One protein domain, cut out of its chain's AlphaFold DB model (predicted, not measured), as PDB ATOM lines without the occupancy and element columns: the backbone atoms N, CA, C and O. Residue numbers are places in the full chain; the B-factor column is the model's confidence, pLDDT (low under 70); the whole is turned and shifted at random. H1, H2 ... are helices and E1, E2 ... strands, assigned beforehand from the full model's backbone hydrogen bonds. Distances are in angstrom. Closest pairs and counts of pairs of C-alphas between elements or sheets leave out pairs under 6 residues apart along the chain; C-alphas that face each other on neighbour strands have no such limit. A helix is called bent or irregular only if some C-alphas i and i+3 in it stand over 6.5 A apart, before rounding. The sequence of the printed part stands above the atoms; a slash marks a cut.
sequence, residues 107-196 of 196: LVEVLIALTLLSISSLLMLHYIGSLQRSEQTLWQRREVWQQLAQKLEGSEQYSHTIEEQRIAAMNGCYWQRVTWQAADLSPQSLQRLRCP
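AT A GLANCE: This is residues 107 to 196 of the 196 residues of an uncharacterized protein of bacteria symbiont BFo2 of Frankliniella occidentalis (UniProt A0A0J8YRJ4). A small, twisted three-stranded sheet, E1 to E3, sits at one end of a very long helix, H1. The last part of H1, residues 141 to 153, packs on one face of the sheet, while residues 107 to 140 stick out from this small head as a long free arm that makes most of the length. The printed part has 90 residues, with one named helix followed by three named strands; the sheet's order is E1, E2, E3, all antiparallel, and the class is mixed, helices and strands. The whole is extended, with a radius of gyration of the C-alphas of 23.8 A and spans of 83 by 23 by 21 A.

HOW THE PARTS SIT: The sheet is formed by E1, residues 162 to 168, E2, residues 174 to 180, and E3, residues 188 to 194. It is a meander, each strand the antiparallel neighbour of the one before, and E1 and E3 are its edge strands. E1 and E2 form a hairpin with 160 degrees between their directions; N 165 and O 177 are 2.8 A apart, within hydrogen-bond range. E2 and E3 form a second hairpin, at 161 degrees, with N 176 and O 192 within hydrogen-bond range at 2.8 A. The sheet is twisted: its C-alphas lie up to 4.2 A off their best plane. H1, residues 107 to 153, is on the sheet, giving two layers, a helix on one face of a sheet. Its height over the sheet is 16.3 A, and it lies over E2 and E3. On the local plane its line and that of E3 stand at 29 degrees, only just along the strands. The closest C-alphas of H1 and E2 are those of Leu 148 and Val 178, 6.6 A apart; those of H1 and E3 are Leu 148 and Leu 190, 6.9 A apart. H1 and E1 are near each other, with 5 pairs of C-alphas within 10 A. In H1 every O i to N i+4 pair is within hydrogen-bond range.

IN THESE COORDINATES: E1 and E2 each measure 19.5 A from first to last C-alpha, and E3 measures 19.8 A. E1 begins at C-alpha 162, (0.813, 30.723, 7.566), and E3 ends at C-alpha 194, (-6.491, 27.850, 24.358). H1 measures 67.7 A, from C-alpha 107 at (58.952, 5.360, -3.550) to C-alpha 153 at (2.136, 32.638, 21.106), and is not bent.

THE WHOLE: The C-alphas of Leu 107 and Asn 171 are the two farthest apart, at 83.7 A. Without residues 107 to 140, which stand free, the body spans 38 by 21 by 18 A. The printed part has no cut and ends at Pro 196, the chain's last residue. The link E1 to E2 is tight, and the links H1 to E1 and E2 to E3 are short. The mean pLDDT of the printed part is 77.3; residues 131 to 137, 154 to 163 and 181 to 187 are under 70.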
ATOM      1  N   LEU A 107      59.880   4.671  -2.640       89.44
ATOM      2  CA  LEU A 107      58.952   5.360  -3.550       89.44
ATOM      3  C   LEU A 107      57.556   4.708  -3.544       89.44
ATOM      4  O   LEU A 107      56.538   5.397  -3.605       89.44
ATOM      5  N   VAL A 108      57.511   3.379  -3.431       90.25
ATOM      6  CA  VAL A 108      56.265   2.609  -3.364       90.25
ATOM      7  C   VAL A 108      55.483   2.926  -2.087       90.25
ATOM      8  O   VAL A 108      54.268   3.079  -2.148       90.25
ATOM      9  N   GLU A 109      56.155   3.095  -0.947       87.62
ATOM     10  CA  GLU A 109      55.509   3.470   0.319       87.62
ATOM     11  C   GLU A 109      54.925   4.882   0.252       87.62
ATOM     12  O   GLU A 109      53.801   5.096   0.702       87.62
ATOM     13  N   VAL A 110      55.627   5.831  -0.381       94.19
ATOM     14  CA  VAL A 110      55.101   7.188  -0.612       94.19
ATOM     15  C   VAL A 110      53.864   7.150  -1.511       94.19
ATOM     16  O   VAL A 110      52.866   7.806  -1.217       94.19
ATOM     17  N   LEU A 111      53.889   6.357  -2.586       93.50
ATOM     18  CA  LEU A 111      52.741   6.185  -3.482       93.50
ATOM     19  C   LEU A 111      51.543   5.555  -2.757       93.50
ATOM     20  O   LEU A 111      50.407   5.998  -2.937       93.50
ATOM     21  N   ILE A 112      51.779   4.568  -1.893       93.19
ATOM     22  CA  ILE A 112      50.724   3.967  -1.069       93.19
ATOM     23  C   ILE A 112      50.168   4.998  -0.078       93.19
ATOM     24  O   ILE A 112      48.956   5.163   0.021       93.19
ATOM     25  N   ALA A 113      51.023   5.757   0.607       94.12
ATOM     26  CA  ALA A 113      50.580   6.790   1.539       94.12
ATOM     27  C   ALA A 113      49.758   7.887   0.840       94.12
ATOM     28  O   ALA A 113      48.701   8.278   1.333       94.12
ATOM     29  N   LEU A 114      50.187   8.343  -0.341       95.19
ATOM     30  CA  LEU A 114      49.462   9.337  -1.137       95.19
ATOM     31  C   LEU A 114      48.119   8.806  -1.654       95.19
ATOM     32  O   LEU A 114      47.118   9.527  -1.636       95.19
ATOM     33  N   THR A 115      48.059   7.545  -2.085       94.31
ATOM     34  CA  THR A 115      46.790   6.933  -2.513       94.31
ATOM     35  C   THR A 115      45.829   6.775  -1.336       94.31
ATOM     36  O   THR A 115      44.671   7.165  -1.447       94.31
ATOM     37  N   LEU A 116      46.302   6.330  -0.171       94.56
ATOM     38  CA  LEU A 116      45.484   6.268   1.043       94.56
ATOM     39  C   LEU A 116      44.997   7.653   1.488       94.56
ATOM     40  O   LEU A 116      43.824   7.805   1.834       94.56
ATOM     41  N   LEU A 117      45.855   8.675   1.431       95.12
ATOM     42  CA  LEU A 117      45.494  10.051   1.772       95.12
ATOM     43  C   LEU A 117      44.440  10.618   0.807       95.12
ATOM     44  O   LEU A 117      43.451  11.217   1.235       95.12
ATOM     45  N   SER A 118      44.612  10.397  -0.498       94.19
ATOM     46  CA  SER A 118      43.639  10.836  -1.508       94.19
ATOM     47  C   SER A 118      42.291  10.129  -1.341       94.19
ATOM     48  O   SER A 118      41.263  10.796  -1.277       94.19
ATOM     49  N   ILE A 119      42.267   8.809  -1.146       94.00
ATOM     50  CA  ILE A 119      41.025   8.061  -0.896       94.00
ATOM     51  C   ILE A 119      40.333   8.561   0.379       94.00
ATOM     52  O   ILE A 119      39.127   8.817   0.370       94.00
ATOM     53  N   SER A 120      41.093   8.753   1.460       92.88
ATOM     54  CA  SER A 120      40.561   9.224   2.745       92.88
ATOM     55  C   SER A 120      39.960  10.626   2.636       92.88
ATOM     56  O   SER A 120      38.863  10.871   3.137       92.88
ATOM     57  N   SER A 121      40.632  11.540   1.933       90.25
ATOM     58  CA  SER A 121      40.131  12.905   1.719       90.25
ATOM     59  C   SER A 121      38.877  12.939   0.841       90.25
ATOM     60  O   SER A 121      37.929  13.653   1.166       90.25
ATOM     61  N   LEU A 122      38.807  12.119  -0.214       92.81
ATOM     62  CA  LEU A 122      37.599  11.969  -1.033       92.81
ATOM     63  C   LEU A 122      36.413  11.432  -0.221       92.81
ATOM     64  O   LEU A 122      35.312  11.980  -0.310       92.81
ATOM     65  N   LEU A 123      36.632  10.394   0.588       90.62
ATOM     66  CA  LEU A 123      35.611   9.840   1.482       90.62
ATOM     67  C   LEU A 123      35.118  10.885   2.484       90.62
ATOM     68  O   LEU A 123      33.910  11.039   2.665       90.62
ATOM     69  N   MET A 124      36.037  11.637   3.091       91.81
ATOM     70  CA  MET A 124      35.703  12.683   4.054       91.81
ATOM     71  C   MET A 124      34.880  13.805   3.410       91.81
ATOM     72  O   MET A 124      33.860  14.209   3.962       91.81
ATOM     73  N   LEU A 125      35.263  14.269   2.220       86.81
ATOM     74  CA  LEU A 125      34.511  15.290   1.484       86.81
ATOM     75  C   LEU A 125      33.118  14.801   1.082       86.81
ATOM     76  O   LEU A 125      32.144  15.543   1.203       86.81
ATOM     77  N   HIS A 126      33.003  13.546   0.644       83.56
ATOM     78  CA  HIS A 126      31.711  12.950   0.321       83.56
ATOM     79  C   HIS A 126      30.817  12.850   1.564       83.56
ATOM     80  O   HIS A 126      29.627  13.170   1.514       83.56
ATOM     81  N   TYR A 127      31.398  12.452   2.696       83.31
ATOM     82  CA  TYR A 127      30.694  12.363   3.967       83.31
ATOM     83  C   TYR A 127      30.216  13.737   4.451       83.31
ATOM     84  O   TYR A 127      29.027  13.904   4.723       83.31
ATOM     85  N   ILE A 128      31.089  14.749   4.450       80.25
ATOM     86  CA  ILE A 128      30.733  16.131   4.806       80.25
ATOM     87  C   ILE A 128      29.640  16.665   3.874       80.25
ATOM     88  O   ILE A 128      28.664  17.242   4.347       80.25
ATOM     89  N   GLY A 129      29.744  16.420   2.566       73.56
ATOM     90  CA  GLY A 129      28.716  16.825   1.605       73.56
ATOM     91  C   GLY A 129      27.360  16.157   1.853       73.56
ATOM     92  O   GLY A 129      26.319  16.787   1.666       73.56
ATOM     93  N   SER A 130      27.349  14.899   2.306       71.44
ATOM     94  CA  SER A 130      26.111  14.205   2.683       71.44
ATOM     95  C   SER A 130      25.499  14.765   3.971       71.44
ATOM     96  O   SER A 130      24.295  15.022   4.004       71.44
ATOM     97  N   LEU A 131      26.332  15.050   4.978       67.12
ATOM     98  CA  LEU A 131      25.908  15.630   6.249       67.12
ATOM     99  C   LEU A 131      25.357  17.040   6.072       67.12
ATOM    100  O   LEU A 131      24.306  17.360   6.613       67.12
ATOM    101  N   GLN A 132      26.014  17.884   5.278       65.88
ATOM    102  CA  GLN A 132      25.550  19.253   5.047       65.88
ATOM    103  C   GLN A 132      24.151  19.288   4.427       65.88
ATOM    104  O   GLN A 132      23.341  20.132   4.802       65.88
ATOM    105  N   ARG A 133      23.827  18.345   3.534       64.25
ATOM    106  CA  ARG A 133      22.483  18.254   2.948       64.25
ATOM    107  C   ARG A 133      21.440  17.820   3.971       64.25
ATOM    108  O   ARG A 133      20.364  18.408   4.005       64.25
ATOM    109  N   SER A 134      21.735  16.831   4.817       63.47
ATOM    110  CA  SER A 134      20.789  16.410   5.858       63.47
ATOM    111  C   SER A 134      20.614  17.482   6.934       63.47
ATOM    112  O   SER A 134      19.487  17.792   7.312       63.47
ATOM    113  N   GLU A 135      21.701  18.116   7.372       63.75
ATOM    114  CA  GLU A 135      21.678  19.152   8.407       63.75
ATOM    115  C   GLU A 135      20.934  20.409   7.948       63.75
ATOM    116  O   GLU A 135      20.141  20.952   8.711       63.75
ATOM    117  N   GLN A 136      21.094  20.836   6.689       69.75
ATOM    118  CA  GLN A 136      20.329  21.965   6.145       69.75
ATOM    119  C   GLN A 136      18.819  21.716   6.206       69.75
ATOM    120  O   GLN A 136      18.068  22.601   6.612       69.75
ATOM    121  N   THR A 137      18.366  20.503   5.878       67.12
ATOM    122  CA  THR A 137      16.934  20.169   5.958       67.12
ATOM    123  C   THR A 137      16.423  20.114   7.400       67.12
ATOM    124  O   THR A 137      15.290  20.517   7.673       67.12
ATOM    125  N   LEU A 138      17.254  19.660   8.345       75.88
ATOM    126  CA  LEU A 138      16.910  19.626   9.768       75.88
ATOM    127  C   LEU A 138      16.854  21.031  10.372       75.88
ATOM    128  O   LEU A 138      15.933  21.325  11.135       75.88
ATOM    129  N   TRP A 139      17.788  21.905   9.996       76.25
ATOM    130  CA  TRP A 139      17.797  23.309  10.400       76.25
ATOM    131  C   TRP A 139      16.593  24.068   9.857       76.25
ATOM    132  O   TRP A 139      15.873  24.682  10.638       76.25
ATOM    133  N   GLN A 140      16.300  23.944   8.560       75.38
ATOM    134  CA  GLN A 140      15.110  24.559   7.964       75.38
ATOM    135  C   GLN A 140      13.827  24.102   8.659       75.38
ATOM    136  O   GLN A 140      12.942  24.908   8.931       75.38
ATOM    137  N   ARG A 141      13.734  22.815   9.011       76.38
ATOM    138  CA  ARG A 141      12.592  22.303   9.768       76.38
ATOM    139  C   ARG A 141      12.501  22.954  11.152       76.38
ATOM    140  O   ARG A 141      11.409  23.353  11.536       76.38
ATOM    141  N   ARG A 142      13.603  23.069  11.903       80.94
ATOM    142  CA  ARG A 142      13.597  23.700  13.240       80.94
ATOM    143  C   ARG A 142      13.193  25.172  13.191       80.94
ATOM    144  O   ARG A 142      12.378  25.577  14.010       80.94
ATOM    145  N   GLU A 143      13.703  25.922  12.222       81.31
ATOM    146  CA  GLU A 143      13.334  27.324  11.993       81.31
ATOM    147  C   GLU A 143      11.824  27.469  11.740       81.31
ATOM    148  O   GLU A 143      11.152  28.268  12.388       81.31
ATOM    149  N   VAL A 144      11.250  26.616  10.883       80.81
ATOM    150  CA  VAL A 144       9.796  26.594  10.633       80.81
ATOM    151  C   VAL A 144       9.009  26.282  11.910       80.81
ATOM    152  O   VAL A 144       8.001  26.931  12.186       80.81
ATOM    153  N   TRP A 145       9.465  25.323  12.724       80.94
ATOM    154  CA  TRP A 145       8.822  25.015  14.010       80.94
ATOM    155  C   TRP A 145       8.867  26.191  14.987       80.94
ATOM    156  O   TRP A 145       7.881  26.434  15.680       80.94
ATOM    157  N   GLN A 146       9.977  26.928  15.032       83.00
ATOM    158  CA  GLN A 146      10.109  28.109  15.882       83.00
ATOM    159  C   GLN A 146       9.174  29.234  15.430       83.00
ATOM    160  O   GLN A 146       8.471  29.802  16.262       83.00
ATOM    161  N   GLN A 147       9.075  29.486  14.125       80.12
ATOM    162  CA  GLN A 147       8.150  30.481  13.569       80.12
ATOM    163  C   GLN A 147       6.679  30.113  13.830       80.12
ATOM    164  O   GLN A 147       5.880  30.962  14.227       80.12
ATOM    165  N   LEU A 148       6.314  28.834  13.673       78.12
ATOM    166  CA  LEU A 148       4.975  28.335  14.010       78.12
ATOM    167  C   LEU A 148       4.656  28.515  15.502       78.12
ATOM    168  O   LEU A 148       3.543  28.916  15.845       78.12
ATOM    169  N   ALA A 149       5.622  28.239  16.384       80.19
ATOM    170  CA  ALA A 149       5.467  28.414  17.825       80.19
ATOM    171  C   ALA A 149       5.294  29.893  18.211       80.19
ATOM    172  O   ALA A 149       4.358  30.224  18.938       80.19
ATOM    173  N   GLN A 150       6.114  30.789  17.655       81.50
ATOM    174  CA  GLN A 150       6.004  32.237  17.872       81.50
ATOM    175  C   GLN A 150       4.642  32.782  17.420       81.50
ATOM    176  O   GLN A 150       4.011  33.562  18.136       81.50
ATOM    177  N   LYS A 151       4.132  32.318  16.271       76.75
ATOM    178  CA  LYS A 151       2.804  32.717  15.787       76.75
ATOM    179  C   LYS A 151       1.673  32.197  16.680       76.75
ATOM    180  O   LYS A 151       0.709  32.914  16.931       76.75
ATOM    181  N   LEU A 152       1.803  30.988  17.226       74.69
ATOM    182  CA  LEU A 152       0.860  30.453  18.219       74.69
ATOM    183  C   LEU A 152       0.886  31.196  19.553       74.69
ATOM    184  O   LEU A 152      -0.121  31.216  20.263       74.69
ATOM    185  N   GLU A 153       2.016  31.789  19.921       80.25
ATOM    186  CA  GLU A 153       2.136  32.638  21.106       80.25
ATOM    187  C   GLU A 153       1.510  34.024  20.892       80.25
ATOM    188  O   GLU A 153       1.146  34.681  21.863       80.25
ATOM    189  N   GLY A 154       1.227  34.403  19.641       69.25
ATOM    190  CA  GLY A 154       0.634  35.692  19.283       69.25
ATOM    191  C   GLY A 154       1.672  36.758  18.938       69.25
ATOM    192  O   GLY A 154       1.349  37.940  18.960       69.25
ATOM    193  N   SER A 155       2.909  36.357  18.629       63.84
ATOM    194  CA  SER A 155       3.908  37.268  18.073       63.84
ATOM    195  C   SER A 155       3.560  37.578  16.611       63.84
ATOM    196  O   SER A 155       3.444  36.665  15.790       63.84
ATOM    197  N   GLU A 156       3.366  38.859  16.283       58.59
ATOM    198  CA  GLU A 156       3.026  39.364  14.939       58.59
ATOM    199  C   GLU A 156       4.220  39.312  13.966       58.59
ATOM    200  O   GLU A 156       4.567  40.301  13.321       58.59
ATOM    201  N   GLN A 157       4.893  38.168  13.836       55.69
ATOM    202  CA  GLN A 157       5.934  38.035  12.822       55.69
ATOM    203  C   GLN A 157       5.357  37.606  11.469       55.69
ATOM    204  O   GLN A 157       4.694  36.582  11.299       55.69
ATOM    205  N   TYR A 158       5.605  38.493  10.507       53.00
ATOM    206  CA  TYR A 158       5.106  38.538   9.141       53.00
ATOM    207  C   TYR A 158       5.672  37.379   8.309       53.00
ATOM    208  O   TYR A 158       6.724  37.487   7.683       53.00
ATOM    209  N   SER A 159       4.992  36.237   8.302       57.44
ATOM    210  CA  SER A 159       5.366  35.090   7.469       57.44
ATOM    211  C   SER A 159       4.254  34.787   6.461       57.44
ATOM    212  O   SER A 159       3.139  34.413   6.837       57.44
ATOM    213  N   HIS A 160       4.585  34.952   5.182       52.59
ATOM    214  CA  HIS A 160       3.687  35.065   4.027       52.59
ATOM    215  C   HIS A 160       2.800  33.848   3.680       52.59
ATOM    216  O   HIS A 160       1.994  33.955   2.762       52.59
ATOM    217  N   THR A 161       2.886  32.715   4.381       60.38
ATOM    218  CA  THR A 161       2.104  31.498   4.056       60.38
ATOM    219  C   THR A 161       1.703  30.697   5.294       60.38
ATOM    220  O   THR A 161       1.799  29.468   5.323       60.38
ATOM    221  N   ILE A 162       1.289  31.391   6.357       64.50
ATOM    222  CA  ILE A 162       0.813  30.723   7.566       64.50
ATOM    223  C   ILE A 162      -0.679  30.982   7.784       64.50
ATOM    224  O   ILE A 162      -1.051  32.087   8.189       64.50
ATOM    225  N   GLU A 163      -1.503  29.956   7.573       68.88
ATOM    226  CA  GLU A 163      -2.944  29.994   7.836       68.88
ATOM    227  C   GLU A 163      -3.228  29.646   9.302       68.88
ATOM    228  O   GLU A 163      -2.712  28.664   9.844       68.88
ATOM    229  N   GLU A 164      -4.055  30.462   9.953       71.38
ATOM    230  CA  GLU A 164      -4.539  30.225  11.312       71.38
ATOM    231  C   GLU A 164      -6.003  29.786  11.254       71.38
ATOM    232  O   GLU A 164      -6.850  30.471  10.684       71.38
ATOM    233  N   GLN A 165      -6.311  28.649  11.870       75.81
ATOM    234  CA  GLN A 165      -7.670  28.139  12.010       75.81
ATOM    235  C   GLN A 165      -8.015  28.018  13.491       75.81
ATOM    236  O   GLN A 165      -7.276  27.404  14.264       75.81
ATOM    237  N   ARG A 166      -9.161  28.581  13.887       77.56
ATOM    238  CA  ARG A 166      -9.719  28.436  15.235       77.56
ATOM    239  C   ARG A 166     -10.914  27.501  15.182       77.56
ATOM    240  O   ARG A 166     -11.906  27.803  14.529       77.56
ATOM    241  N   ILE A 167     -10.808  26.364  15.854       79.56
ATOM    242  CA  ILE A 167     -11.871  25.360  15.923       79.56
ATOM    243  C   ILE A 167     -12.443  25.408  17.337       79.56
ATOM    244  O   ILE A 167     -11.710  25.210  18.306       79.56
ATOM    245  N   ALA A 168     -13.736  25.698  17.464       75.81
ATOM    246  CA  ALA A 168     -14.404  25.747  18.760       75.81
ATOM    247  C   ALA A 168     -14.309  24.383  19.466       75.81
ATOM    248  O   ALA A 168     -14.583  23.344  18.864       75.81
ATOM    249  N   ALA A 169     -13.906  24.393  20.735       75.25
ATOM    250  CA  ALA A 169     -13.935  23.236  21.616       75.25
ATOM    251  C   ALA A 169     -15.011  23.434  22.695       75.25
ATOM    252  O   ALA A 169     -15.564  24.522  22.870       75.25
ATOM    253  N   MET A 170     -15.343  22.363  23.414       78.06
ATOM    254  CA  MET A 170     -16.281  22.455  24.532       78.06
ATOM    255  C   MET A 170     -15.699  23.333  25.653       78.06
ATOM    256  O   MET A 170     -14.485  23.381  25.848       78.06
ATOM    257  N   ASN A 171     -16.583  23.993  26.406       78.12
ATOM    258  CA  ASN A 171     -16.271  24.791  27.603       78.12
ATOM    259  C   ASN A 171     -15.542  26.126  27.349       78.12
ATOM    260  O   ASN A 171     -14.736  26.556  28.167       78.12
ATOM    261  N   GLY A 172     -15.808  26.793  26.221       78.31
ATOM    262  CA  GLY A 172     -15.220  28.110  25.920       78.31
ATOM    263  C   GLY A 172     -13.754  28.060  25.479       78.31
ATOM    264  O   GLY A 172     -13.173  29.092  25.156       78.31
ATOM    265  N   CYS A 173     -13.167  26.865  25.410       81.12
ATOM    266  CA  CYS A 173     -11.860  26.650  24.816       81.12
ATOM    267  C   CYS A 173     -11.952  26.634  23.283       81.12
ATOM    268  O   CYS A 173     -12.964  26.243  22.700       81.12
ATOM    269  N   TYR A 174     -10.872  27.008  22.605       84.25
ATOM    270  CA  TYR A 174     -10.723  26.857  21.162       84.25
ATOM    271  C   TYR A 174      -9.373  26.231  20.824       84.25
ATOM    272  O   TYR A 174      -8.345  26.505  21.444       84.25
ATOM    273  N   TRP A 175      -9.366  25.374  19.810       79.94
ATOM    274  CA  TRP A 175      -8.148  24.873  19.195       79.94
ATOM    275  C   TRP A 175      -7.631  25.903  18.205       79.94
ATOM    276  O   TRP A 175      -8.304  26.222  17.230       79.94
ATOM    277  N   GLN A 176      -6.424  26.394  18.438       82.81
ATOM    278  CA  GLN A 176      -5.686  27.222  17.501       82.81
ATOM    279  C   GLN A 176      -4.743  26.314  16.709       82.81
ATOM    280  O   GLN A 176      -3.818  25.718  17.265       82.81
ATOM    281  N   ARG A 177      -5.010  26.165  15.412       81.25
ATOM    282  CA  ARG A 177      -4.179  25.421  14.467       81.25
ATOM    283  C   ARG A 177      -3.472  26.400  13.552       81.25
ATOM    284  O   ARG A 177      -4.100  27.298  13.007       81.25
ATOM    285  N   VAL A 178      -2.183  26.178  13.356       79.56
ATOM    286  CA  VAL A 178      -1.347  26.983  12.477       79.56
ATOM    287  C   VAL A 178      -0.687  26.040  11.478       79.56
ATOM    288  O   VAL A 178      -0.021  25.079  11.875       79.56
ATOM    289  N   THR A 179      -0.936  26.258  10.189       77.50
ATOM    290  CA  THR A 179      -0.407  25.430   9.098       77.50
ATOM    291  C   THR A 179       0.599  26.227   8.280       77.50
ATOM    292  O   THR A 179       0.359  27.377   7.920       77.50
ATOM    293  N   TRP A 180       1.738  25.607   7.980       71.31
ATOM    294  CA  TRP A 180       2.722  26.140   7.048       71.31
ATOM    295  C   TRP A 180       2.678  25.335   5.754       71.31
ATOM    296  O   TRP A 180       2.869  24.112   5.762       71.31
ATOM    297  N   GLN A 181       2.419  26.032   4.648       67.62
ATOM    298  CA  GLN A 181       2.488  25.475   3.302       67.62
ATOM    299  C   GLN A 181       3.659  26.114   2.551       67.62
ATOM    300  O   GLN A 181       3.713  27.331   2.364       67.62
ATOM    301  N   ALA A 182       4.592  25.273   2.110       65.44
ATOM    302  CA  ALA A 182       5.606  25.617   1.124       65.44
ATOM    303  C   ALA A 182       5.383  24.745  -0.115       65.44
ATOM    304  O   ALA A 182       5.072  23.565   0.021       65.44
ATOM    305  N   ALA A 183       5.545  25.333  -1.304       58.50
ATOM    306  CA  ALA A 183       5.169  24.734  -2.589       58.50
ATOM    307  C   ALA A 183       5.755  23.328  -2.845       58.50
ATOM    308  O   ALA A 183       5.128  22.535  -3.540       58.50
ATOM    309  N   ASP A 184       6.896  23.001  -2.230       60.06
ATOM    310  CA  ASP A 184       7.635  21.758  -2.479       60.06
ATOM    311  C   ASP A 184       7.707  20.810  -1.263       60.06
ATOM    312  O   ASP A 184       8.375  19.775  -1.317       60.06
ATOM    313  N   LEU A 185       7.058  21.143  -0.140       62.59
ATOM    314  CA  LEU A 185       7.191  20.404   1.123       62.59
ATOM    315  C   LEU A 185       5.841  19.953   1.679       62.59
ATOM    316  O   LEU A 185       4.820  20.624   1.546       62.59
ATOM    317  N   SER A 186       5.854  18.806   2.366       64.94
ATOM    318  CA  SER A 186       4.684  18.299   3.086       64.94
ATOM    319  C   SER A 186       4.185  19.344   4.093       64.94
ATOM    320  O   SER A 186       5.014  19.860   4.856       64.94
ATOM    321  N   PRO A 187       2.869  19.610   4.158       66.12
ATOM    322  CA  PRO A 187       2.318  20.616   5.056       66.12
ATOM    323  C   PRO A 187       2.655  20.270   6.509       66.12
ATOM    324  O   PRO A 187       2.388  19.159   6.973       66.12
ATOM    325  N   GLN A 188       3.257  21.218   7.230       71.44
ATOM    326  CA  GLN A 188       3.513  21.084   8.664       71.44
ATOM    327  C   GLN A 188       2.442  21.855   9.427       71.44
ATOM    328  O   GLN A 188       2.106  22.984   9.073       71.44
ATOM    329  N   SER A 189       1.871  21.229  10.458       75.06
ATOM    330  CA  SER A 189       0.815  21.839  11.264       75.06
ATOM    331  C   SER A 189       1.116  21.705  12.747       75.06
ATOM    332  O   SER A 189       1.560  20.649  13.200       75.06
ATOM    333  N   LEU A 190       0.850  22.773  13.494       79.50
ATOM    334  CA  LEU A 190       0.934  22.804  14.949       79.50
ATOM    335  C   LEU A 190      -0.430  23.208  15.508       79.50
ATOM    336  O   LEU A 190      -1.124  24.046  14.932       79.50
ATOM    337  N   GLN A 191      -0.842  22.568  16.601       82.12
ATOM    338  CA  GLN A 191      -2.142  22.782  17.234       82.12
ATOM    339  C   GLN A 191      -1.962  23.018  18.729       82.12
ATOM    340  O   GLN A 191      -1.225  22.286  19.387       82.12
ATOM    341  N   ARG A 192      -2.659  24.018  19.265       80.88
ATOM    342  CA  ARG A 192      -2.684  24.335  20.693       80.88
ATOM    343  C   ARG A 192      -4.117  24.583  21.140       80.88
ATOM    344  O   ARG A 192      -4.862  25.282  20.463       80.88
ATOM    345  N   LEU A 193      -4.498  24.026  22.283       83.19
ATOM    346  CA  LEU A 193      -5.760  24.350  22.938       83.19
ATOM    347  C   LEU A 193      -5.564  25.636  23.754       83.19
ATOM    348  O   LEU A 193      -4.653  25.704  24.579       83.19
ATOM    349  N   ARG A 194      -6.389  26.655  23.513       78.62
ATOM    350  CA  ARG A 194      -6.491  27.850  24.358       78.62
ATOM    351  C   ARG A 194      -7.835  27.826  25.074       78.62
ATOM    352  O   ARG A 194      -8.864  27.623  24.440       78.62
ATOM    353  N   CYS A 195      -7.810  28.045  26.378       79.19
ATOM    354  CA  CYS A 195      -8.988  28.284  27.203       79.19
ATOM    355  C   CYS A 195      -8.872  29.693  27.805       79.19
ATOM    356  O   CYS A 195      -7.739  30.170  27.935       79.19
ATOM    357  N   PRO A 196      -9.997  30.367  28.090       74.81
ATOM    358  CA  PRO A 196     -10.006  31.633  28.819       74.81
ATOM    359  C   PRO A 196      -9.441  31.493  30.238       74.81
ATOM    360  O   PRO A 196      -9.513  30.374  30.800       74.81
TER     361      PRO A 196